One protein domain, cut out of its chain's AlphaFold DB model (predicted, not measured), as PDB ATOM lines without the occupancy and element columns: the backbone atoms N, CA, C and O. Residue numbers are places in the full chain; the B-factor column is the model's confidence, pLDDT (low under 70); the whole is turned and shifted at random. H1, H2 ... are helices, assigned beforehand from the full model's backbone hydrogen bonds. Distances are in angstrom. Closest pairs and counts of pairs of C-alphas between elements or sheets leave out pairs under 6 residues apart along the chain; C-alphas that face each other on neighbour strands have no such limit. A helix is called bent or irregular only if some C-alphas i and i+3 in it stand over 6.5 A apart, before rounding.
ATOM      1  N   MET A  13     187.393 169.252 194.288       77.81
ATOM      2  CA  MET A  13     188.017 168.178 195.066       77.81
ATOM      3  C   MET A  13     189.324 168.608 195.739       77.81
ATOM      4  O   MET A  13     189.538 168.300 196.908       77.81
ATOM      5  N   THR A  14     190.182 169.360 195.048       80.94
ATOM      6  CA  THR A  14     191.422 169.901 195.624       80.94
ATOM      7  C   THR A  14     191.124 170.890 196.746       80.94
ATOM      8  O   THR A  14     191.761 170.836 197.793       80.94
ATOM      9  N   GLU A  15     190.124 171.750 196.564       85.38
ATOM     10  CA  GLU A  15     189.686 172.707 197.580       85.38
ATOM     11  C   GLU A  15     189.130 172.004 198.828       85.38
ATOM     12  O   GLU A  15     189.473 172.369 199.952       85.38
ATOM     13  N   ILE A  16     188.316 170.959 198.648       85.44
ATOM     14  CA  ILE A  16     187.789 170.143 199.750       85.44
ATOM     15  C   ILE A  16     188.935 169.467 200.505       85.44
ATOM     16  O   ILE A  16     188.994 169.569 201.729       85.44
ATOM     17  N   ILE A  17     189.860 168.814 199.793       86.38
ATOM     18  CA  ILE A  17     191.011 168.138 200.406       86.38
ATOM     19  C   ILE A  17     191.866 169.143 201.189       86.38
ATOM     20  O   ILE A  17     192.223 168.878 202.336       86.38
ATOM     21  N   ASN A  18     192.147 170.312 200.610       86.50
ATOM     22  CA  ASN A  18     192.935 171.357 201.260       86.50
ATOM     23  C   ASN A  18     192.244 171.889 202.518       86.50
ATOM     24  O   ASN A  18     192.879 171.964 203.567       86.50
ATOM     25  N   LYS A  19     190.941 172.187 202.454       88.75
ATOM     26  CA  LYS A  19     190.164 172.631 203.620       88.75
ATOM     27  C   LYS A  19     190.155 171.595 204.736       88.75
ATOM     28  O   LYS A  19     190.329 171.955 205.895       88.75
ATOM     29  N   LYS A  20     189.978 170.315 204.397       88.00
ATOM     30  CA  LYS A  20     189.939 169.219 205.379       88.00
ATOM     31  C   LYS A  20     191.303 168.921 205.992       88.00
ATOM     32  O   LYS A  20     191.371 168.564 207.167       88.00
ATOM     33  N   SER A  21     192.370 169.118 205.217       86.69
ATOM     34  CA  SER A  21     193.750 169.053 205.693       86.69
ATOM     35  C   SER A  21     194.068 170.212 206.639       86.69
ATOM     36  O   SER A  21     194.533 169.979 207.749       86.69
ATOM     37  N   GLN A  22     193.737 171.448 206.256       87.44
ATOM     38  CA  GLN A  22     193.973 172.641 207.077       87.44
ATOM     39  C   GLN A  22     193.151 172.646 208.369       87.44
ATOM     40  O   GLN A  22     193.625 173.126 209.393       87.44
ATOM     41  N   SER A  23     191.932 172.102 208.343       88.31
ATOM     42  CA  SER A  23     191.089 172.003 209.535       88.31
ATOM     43  C   SER A  23     191.496 170.866 210.480       88.31
ATOM     44  O   SER A  23     190.833 170.685 211.497       88.31
ATOM     45  N   GLY A  24     192.481 170.034 210.115       85.81
ATOM     46  CA  GLY A  24     192.880 168.847 210.880       85.81
ATOM     47  C   GLY A  24     191.775 167.794 211.041       85.81
ATOM     48  O   GLY A  24     191.873 166.933 211.908       85.81
ATOM     49  N   GLN A  25     190.703 167.860 210.237       88.00
ATOM     50  CA  GLN A  25     189.565 166.933 210.362       88.00
ATOM     51  C   GLN A  25     189.880 165.557 209.784       88.00
ATOM     52  O   GLN A  25     189.268 164.567 210.178       88.00
ATOM     53  N   TRP A  26     190.781 165.507 208.805       91.62
ATOM     54  CA  TRP A  26     191.220 164.276 208.168       91.62
ATOM     55  C   TRP A  26     192.648 163.965 208.580       91.62
ATOM     56  O   TRP A  26     193.502 164.849 208.582       91.62
ATOM     57  N   SER A  27     192.905 162.695 208.883       92.69
ATOM     58  CA  SER A  27     194.267 162.200 209.029       92.69
ATOM     59  C   SER A  27     195.000 162.254 207.687       92.69
ATOM     60  O   SER A  27     194.385 162.252 206.613       92.69
ATOM     61  N   ASP A  28     196.329 162.205 207.741       88.88
ATOM     62  CA  ASP A  28     197.162 162.126 206.539       88.88
ATOM     63  C   ASP A  28     196.788 160.927 205.660       88.88
ATOM     64  O   ASP A  28     196.717 161.052 204.439       88.88
ATOM     65  N   SER A  29     196.460 159.782 206.267       91.19
ATOM     66  CA  SER A  29     196.002 158.599 205.535       91.19
ATOM     67  C   SER A  29     194.717 158.864 204.745       91.19
ATOM     68  O   SER A  29     194.636 158.502 203.572       91.19
ATOM     69  N   THR A  30     193.735 159.551 205.333       91.69
ATOM     70  CA  THR A  30     192.485 159.915 204.652       91.69
ATOM     71  C   THR A  30     192.729 160.911 203.521       91.69
ATOM     72  O   THR A  30     192.148 160.768 202.447       91.69
ATOM     73  N   ILE A  31     193.625 161.883 203.713       89.50
ATOM     74  CA  ILE A  31     194.003 162.849 202.670       89.50
ATOM     75  C   ILE A  31     194.643 162.138 201.473       89.50
ATOM     76  O   ILE A  31     194.312 162.446 200.325       89.50
ATOM     77  N   GLN A  32     195.545 161.184 201.717       89.75
ATOM     78  CA  GLN A  32     196.188 160.424 200.642       89.75
ATOM     79  C   GLN A  32     195.189 159.541 199.891       89.75
ATOM     80  O   GLN A  32     195.207 159.513 198.659       89.75
ATOM     81  N   THR A  33     194.274 158.884 200.607       90.31
ATOM     82  CA  THR A  33     193.189 158.113 199.984       90.31
ATOM     83  C   THR A  33     192.294 159.006 199.130       90.31
ATOM     84  O   THR A  33     192.090 158.707 197.960       90.31
ATOM     85  N   ALA A  34     191.863 160.165 199.635       88.44
ATOM     86  CA  ALA A  34     191.027 161.094 198.876       88.44
ATOM     87  C   ALA A  34     191.713 161.608 197.593       88.44
ATOM     88  O   ALA A  34     191.066 161.751 196.554       88.44
ATOM     89  N   LYS A  35     193.031 161.853 197.632       87.88
ATOM     90  CA  LYS A  35     193.817 162.200 196.434       87.88
ATOM     91  C   LYS A  35     193.848 161.056 195.422       87.88
ATOM     92  O   LYS A  35     193.721 161.299 194.223       87.88
ATOM     93  N   LYS A  36     194.003 159.817 195.894       88.50
ATOM     94  CA  LYS A  36     193.962 158.625 195.041       88.50
ATOM     95  C   LYS A  36     192.584 158.457 194.400       88.50
ATOM     96  O   LYS A  36     192.509 158.286 193.187       88.50
ATOM     97  N   ASP A  37     191.518 158.583 195.181       87.31
ATOM     98  CA  ASP A  37     190.139 158.450 194.706       87.31
ATOM     99  C   ASP A  37     189.788 159.529 193.678       87.31
ATOM    100  O   ASP A  37     189.169 159.236 192.659       87.31
ATOM    101  N   MET A  38     190.254 160.765 193.887       87.12
ATOM    102  CA  MET A  38     190.111 161.850 192.912       87.12
ATOM    103  C   MET A  38     190.721 161.480 191.553       87.12
ATOM    104  O   MET A  38     190.090 161.704 190.520       87.12
ATOM    105  N   ASN A  39     191.922 160.892 191.543       85.06
ATOM    106  CA  ASN A  39     192.569 160.461 190.303       85.06
ATOM    107  C   ASN A  39     191.802 159.310 189.639       85.06
ATOM    108  O   ASN A  39     191.584 159.347 188.433       85.06
ATOM    109  N   VAL A  40     191.329 158.332 190.419       85.56
ATOM    110  CA  VAL A  40     190.535 157.204 189.904       85.56
ATOM    111  C   VAL A  40     189.220 157.682 189.283       85.56
ATOM    112  O   VAL A  40     188.840 157.223 188.207       85.56
ATOM    113  N   LEU A  41     188.529 158.625 189.928       85.62
ATOM    114  CA  LEU A  41     187.301 159.216 189.394       85.62
ATOM    115  C   LEU A  41     187.572 159.988 188.102       85.62
ATOM    116  O   LEU A  41     186.814 159.853 187.145       85.62
ATOM    117  N   LEU A  42     188.660 160.759 188.048       84.25
ATOM    118  CA  LEU A  42     189.047 161.481 186.838       84.25
ATOM    119  C   LEU A  42     189.355 160.516 185.686       84.25
ATOM    120  O   LEU A  42     188.836 160.699 184.589       84.25
ATOM    121  N   GLU A  43     190.142 159.469 185.935       84.06
ATOM    122  CA  GLU A  43     190.426 158.422 184.946       84.06
ATOM    123  C   GLU A  43     189.136 157.757 184.450       84.06
ATOM    124  O   GLU A  43     188.945 157.589 183.244       84.06
ATOM    125  N   ALA A  44     188.212 157.429 185.357       85.62
ATOM    126  CA  ALA A  44     186.928 156.850 184.992       85.62
ATOM    127  C   ALA A  44     186.104 157.796 184.102       85.62
ATOM    128  O   ALA A  44     185.549 157.356 183.098       85.62
ATOM    129  N   LEU A  45     186.049 159.087 184.426       87.38
ATOM    130  CA  LEU A  45     185.330 160.070 183.616       87.38
ATOM    131  C   LEU A  45     185.957 160.245 182.231       87.38
ATOM    132  O   LEU A  45     185.229 160.323 181.245       87.38
ATOM    133  N   ILE A  46     187.289 160.267 182.136       89.25
ATOM    134  CA  ILE A  46     187.992 160.370 180.850       89.25
ATOM    135  C   ILE A  46     187.709 159.138 179.980       89.25
ATOM    136  O   ILE A  46     187.442 159.285 178.787       89.25
ATOM    137  N   ALA A  47     187.744 157.934 180.559       86.94
ATOM    138  CA  ALA A  47     187.418 156.705 179.837       86.94
ATOM    139  C   ALA A  47     185.964 156.682 179.339       86.94
ATOM    140  O   ALA A  47     185.704 156.147 178.267       86.94
ATOM    141  N   GLU A  48     185.037 157.261 180.103       88.38
ATOM    142  CA  GLU A  48     183.615 157.302 179.751       88.38
ATOM    143  C   GLU A  48     183.300 158.343 178.670       88.38
ATOM    144  O   GLU A  48     182.621 158.057 177.690       88.38
ATOM    145  N   LEU A  49     183.812 159.565 178.834       89.44
ATOM    146  CA  LEU A  49     183.563 160.677 177.912       89.44
ATOM    147  C   LEU A  49     184.356 160.548 176.609       89.44
ATOM    148  O   LEU A  49     184.002 161.152 175.592       89.44
ATOM    149  N   GLY A  50     185.470 159.819 176.650       90.06
ATOM    150  CA  GLY A  50     186.420 159.742 175.557       90.06
ATOM    151  C   GLY A  50     187.084 161.087 175.249       90.06
ATOM    152  O   GLY A  50     186.877 162.116 175.902       90.06
ATOM    153  N   VAL A  51     187.919 161.079 174.211       89.88
ATOM    154  CA  VAL A  51     188.753 162.235 173.849       89.88
ATOM    155  C   VAL A  51     187.909 163.443 173.440       89.88
ATOM    156  O   VAL A  51     188.170 164.556 173.898       89.88
ATOM    157  N   GLU A  52     186.885 163.242 172.612       91.44
ATOM    158  CA  GLU A  52     186.048 164.341 172.109       91.44
ATOM    159  C   GLU A  52     185.110 164.907 173.183       91.44
ATOM    160  O   GLU A  52     184.933 166.127 173.264       91.44
ATOM    161  N   GLY A  53     184.583 164.059 174.074       91.31
ATOM    162  CA  GLY A  53     183.797 164.511 175.222       91.31
ATOM    163  C   GLY A  53     184.626 165.377 176.169       91.31
ATOM    164  O   GLY A  53     184.185 166.453 176.572       91.31
ATOM    165  N   CYS A  54     185.875 164.984 176.440       90.69
ATOM    166  CA  CYS A  54     186.799 165.784 177.246       90.69
ATOM    167  C   CYS A  54     187.147 167.128 176.586       90.69
ATOM    168  O   CYS A  54     187.142 168.159 177.257       90.69
ATOM    169  N   LYS A  55     187.410 167.153 175.272       91.12
ATOM    170  CA  LYS A  55     187.646 168.410 174.535       91.12
ATOM    171  C   LYS A  55     186.441 169.345 174.610       91.12
ATOM    172  O   LYS A  55     186.609 170.541 174.831       91.12
ATOM    173  N   THR A  56     185.238 168.798 174.457       90.94
ATOM    174  CA  THR A  56     183.984 169.557 174.551       90.94
ATOM    175  C   THR A  56     183.786 170.117 175.957       90.94
ATOM    176  O   THR A  56     183.487 171.299 176.112       90.94
ATOM    177  N   ALA A  57     184.029 169.309 176.991       87.81
ATOM    178  CA  ALA A  57     183.964 169.753 178.379       87.81
ATOM    179  C   ALA A  57     184.955 170.893 178.668       87.81
ATOM    180  O   ALA A  57     184.587 171.859 179.332       87.81
ATOM    181  N   LEU A  58     186.178 170.826 178.130       87.62
ATOM    182  CA  LEU A  58     187.154 171.915 178.236       87.62
ATOM    183  C   LEU A  58     186.668 173.188 177.539       87.62
ATOM    184  O   LEU A  58     186.705 174.255 178.150       87.62
ATOM    185  N   ASN A  59     186.147 173.072 176.313       87.06
ATOM    186  CA  ASN A  59     185.610 174.217 175.572       87.06
ATOM    187  C   ASN A  59     184.481 174.910 176.350       87.06
ATOM    188  O   ASN A  59     184.465 176.135 176.447       87.06
ATOM    189  N   ASN A  60     183.595 174.135 176.982       87.19
ATOM    190  CA  ASN A  60     182.511 174.656 177.822       87.19
ATOM    191  C   ASN A  60     183.015 175.387 179.079       87.19
ATOM    192  O   ASN A  60     182.298 176.211 179.638       87.19
ATOM    193  N   GLN A  61     184.244 175.108 179.516       83.38
ATOM    194  CA  GLN A  61     184.924 175.809 180.611       83.38
ATOM    195  C   GLN A  61     185.790 176.982 180.117       83.38
ATOM    196  O   GLN A  61     186.575 177.541 180.882       83.38
ATOM    197  N   GLY A  62     185.684 177.356 178.835       85.06
ATOM    198  CA  GLY A  62     186.493 178.414 178.228       85.06
ATOM    199  C   GLY A  62     187.958 178.024 178.004       85.06
ATOM    200  O   GLY A  62     188.808 178.899 177.839       85.06
ATOM    201  N   ILE A  63     188.273 176.726 178.020       85.81
ATOM    202  CA  ILE A  63     189.605 176.182 177.745       85.81
ATOM    203  C   ILE A  63     189.583 175.571 176.349       85.81
ATOM    204  O   ILE A  63     188.759 174.713 176.062       85.81
ATOM    205  N   GLU A  64     190.506 175.970 175.478       87.44
ATOM    206  CA  GLU A  64     190.506 175.505 174.093       87.44
ATOM    207  C   GLU A  64     190.933 174.027 173.999       87.44
ATOM    208  O   GLU A  64     192.109 173.689 173.882       87.44
ATOM    209  N   GLY A  65     189.963 173.112 174.064       84.88
ATOM    210  CA  GLY A  65     190.180 171.673 174.216       84.88
ATOM    211  C   GLY A  65     191.020 171.051 173.101       84.88
ATOM    212  O   GLY A  65     191.739 170.080 173.341       84.88
ATOM    213  N   LYS A  66     191.001 171.644 171.897       86.69
ATOM    214  CA  LYS A  66     191.837 171.218 170.762       86.69
ATOM    215  C   LYS A  66     193.330 171.256 171.109       86.69
ATOM    216  O   LYS A  66     194.059 170.342 170.729       86.69
ATOM    217  N   GLU A  67     193.760 172.262 171.875       87.38
ATOM    218  CA  GLU A  67     195.157 172.445 172.269       87.38
ATOM    219  C   GLU A  67     195.602 171.356 173.239       87.38
ATOM    220  O   GLU A  67     196.770 171.008 173.255       87.38
ATOM    221  N   TYR A  68     194.678 170.760 173.994       86.81
ATOM    222  CA  TYR A  68     194.963 169.750 175.017       86.81
ATOM    223  C   TYR A  68     194.818 168.311 174.513       86.81
ATOM    224  O   TYR A  68     194.996 167.361 175.280       86.81
ATOM    225  N   GLY A  69     194.544 168.112 173.220       85.44
ATOM    226  CA  GLY A  69     194.390 166.780 172.633       85.44
ATOM    227  C   GLY A  69     195.606 165.870 172.851       85.44
ATOM    228  O   GLY A  69     195.431 164.670 173.066       85.44
ATOM    229  N   TYR A  70     196.816 166.441 172.872       88.00
ATOM    230  CA  TYR A  70     198.061 165.708 173.129       88.00
ATOM    231  C   TYR A  70     198.147 165.123 174.550       88.00
ATOM    232  O   TYR A  70     198.844 164.133 174.742       88.00
ATOM    233  N   LEU A  71     197.426 165.691 175.526       87.31
ATOM    234  CA  LEU A  71     197.325 165.170 176.897       87.31
ATOM    235  C   LEU A  71     196.137 164.224 177.061       87.31
ATOM    236  O   LEU A  71     196.264 163.154 177.644       87.31
ATOM    237  N   ILE A  72     194.975 164.605 176.529       88.62
ATOM    238  CA  ILE A  72     193.724 163.859 176.723       88.62
ATOM    239  C   ILE A  72     193.791 162.488 176.046       88.62
ATOM    240  O   ILE A  72     193.343 161.496 176.614       88.62
ATOM    241  N   LYS A  73     194.353 162.417 174.833       90.56
ATOM    242  CA  LYS A  73     194.411 161.179 174.049       90.56
ATOM    243  C   LYS A  73     195.174 160.045 174.754       90.56
ATOM    244  O   LYS A  73     194.588 158.972 174.883       90.56
ATOM    245  N   PRO A  74     196.428 160.227 175.213       90.31
ATOM    246  CA  PRO A  74     197.126 159.167 175.938       90.31
ATOM    247  C   PRO A  74     196.431 158.809 177.258       90.31
ATOM    248  O   PRO A  74     196.306 157.625 177.554       90.31
ATOM    249  N   LEU A  75     195.900 159.793 177.998       87.69
ATOM    250  CA  LEU A  75     195.171 159.540 179.247       87.69
ATOM    251  C   LEU A  75     193.915 158.687 179.033       87.69
ATOM    252  O   LEU A  75     193.668 157.756 179.793       87.69
ATOM    253  N   ALA A  76     193.139 158.964 177.983       89.50
ATOM    254  CA  ALA A  76     191.948 158.185 177.660       89.50
ATOM    255  C   ALA A  76     192.287 156.737 177.289       89.50
ATOM    256  O   ALA A  76     191.627 155.813 177.758       89.50
ATOM    257  N   LEU A  77     193.343 156.531 176.496       88.94
ATOM    258  CA  LEU A  77     193.817 155.189 176.153       88.94
ATOM    259  C   LEU A  77     194.290 154.423 177.390       88.94
ATOM    260  O   LEU A  77     193.952 153.255 177.567       88.94
ATOM    261  N   GLU A  78     195.054 155.073 178.262       87.31
ATOM    262  CA  GLU A  78     195.537 154.447 179.486       87.31
ATOM    263  C   GLU A  78     194.386 154.075 180.430       87.31
ATOM    264  O   GLU A  78     194.365 152.964 180.969       87.31
ATOM    265  N   ALA A  79     193.398 154.960 180.580       86.75
ATOM    266  CA  ALA A  79     192.222 154.713 181.405       86.75
ATOM    267  C   ALA A  79     191.387 153.524 180.889       86.75
ATOM    268  O   ALA A  79     190.967 152.677 181.682       86.75
ATOM    269  N   LEU A  80     191.204 153.407 179.568       86.69
ATOM    270  CA  LEU A  80     190.539 152.255 178.944       86.69
ATOM    271  C   LEU A  80     191.320 150.955 179.172       86.69
ATOM    272  O   LEU A  80     190.763 149.989 179.691       86.69
ATOM    273  N   ASN A  81     192.627 150.954 178.901       86.69
ATOM    274  CA  ASN A  81     193.485 149.781 179.096       86.69
ATOM    275  C   ASN A  81     193.476 149.283 180.551       86.69
ATOM    276  O   ASN A  81     193.510 148.079 180.815       86.69
ATOM    277  N   ARG A  82     193.451 150.199 181.528       82.75
ATOM    278  CA  ARG A  82     193.344 149.841 182.949       82.75
ATOM    279  C   ARG A  82     191.986 149.212 183.258       82.75
ATOM    280  O   ARG A  82     191.956 148.174 183.918       82.75
ATOM    281  N   ARG A  83     190.878 149.782 182.760       80.38
ATOM    282  CA  ARG A  83     189.527 149.204 182.920       80.38
ATOM    283  C   ARG A  83     189.455 147.780 182.372       80.38
ATOM    284  O   ARG A  83     188.971 146.896 183.075       80.38
ATOM    285  N   GLU A  84     189.985 147.545 181.174       81.88
ATOM    286  CA  GLU A  84     190.026 146.212 180.561       81.88
ATOM    287  C   GLU A  84     190.787 145.208 181.432       81.88
ATOM    288  O   GLU A  84     190.287 144.117 181.698       81.88
ATOM    289  N   LYS A  85     191.954 145.586 181.968       79.12
ATOM    290  CA  LYS A  85     192.729 144.721 182.876       79.12
ATOM    291  C   LYS A  85     191.957 144.356 184.145       79.12
ATOM    292  O   LYS A  85     191.985 143.197 184.551       79.12
ATOM    293  N   TYR A  86     191.245 145.308 184.752       70.88
ATOM    294  CA  TYR A  86     190.428 145.045 185.943       70.88
ATOM    295  C   TYR A  86     189.190 144.188 185.656       70.88
ATOM    296  O   TYR A  86     188.741 143.455 186.537       70.88
ATOM    297  N   GLN A  87     188.620 144.271 184.453       63.31
ATOM    298  CA  GLN A  87     187.513 143.404 184.044       63.31
ATOM    299  C   GLN A  87     187.999 141.995 183.679       63.31
ATOM    300  O   GLN A  87     187.355 141.018 184.050       63.31
ATOM    301  N   CYS A  88     189.156 141.874 183.023       53.50
ATOM    302  CA  CYS A  88     189.763 140.589 182.683       53.50
ATOM    303  C   CYS A  88     190.285 139.825 183.907       53.50
ATOM    304  O   CYS A  88     190.195 138.606 183.913       53.50
ATOM    305  N   SER A  89     190.761 140.497 184.964       54.88
ATOM    306  CA  SER A  89     191.206 139.811 186.193       54.88
ATOM    307  C   SER A  89     190.061 139.263 187.059       54.88
ATOM    308  O   SER A  89     190.323 138.696 188.117       54.88
ATOM    309  N   LYS A  90     188.801 139.511 186.678       51.81
ATOM    310  CA  LYS A  90     187.599 138.982 187.344       51.81
ATOM    311  C   LYS A  90     187.006 137.757 186.630       51.81
ATOM    312  O   LYS A  90     185.928 137.317 187.026       51.81
TER     313      LYS A  90
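This is residues 13 to 90 of the 91 residues of an uncharacterized protein of Aliivibrio fischeri (UniProt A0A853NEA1). The model is a T: H2a is the stem, H1 folds back beside it as a hairpin, and H3 crosses its far end with H2b packed on it. Residues 84 to 90 stick out. The printed part has 78 residues with named helices H1, H2 and H3, all helix; it is loose, with radius of gyration of the C-alphas 15.4 A and spans 40 by 39 by 16 A.

H2, residues 28 to 60, assigned as one helix by its hydrogen bonds, is bent, C-alphas 48 and 51 being 9.3 A apart; its arms are H2a, 28 to 48, and H2b, 51 to 60. H1, residues 13 to 22, touches H2a, closest C-alphas Ile 17 and Ile 31, 6.5 A. H3, residues 65 to 88, touches H2a about perpendicular, 78 degrees, closest C-alphas Ala 47 and Ala 76, 5.2 A. H2b touches H3, closest C-alphas Lys 55 and Gly 65, 4.1 A. Every O i to N i+4 pair is within hydrogen-bond range in H1, H2a and H2b; in H3, 17 of 20.

H2a begins at C-alpha 28 (197.162, 162.126, 206.539). H3, irregular with C-alphas 67 and 70 7.4 A apart, ends at C-alpha 88 (189.763, 140.589, 182.683).

Residues 87 to 90 have pLDDT under 70.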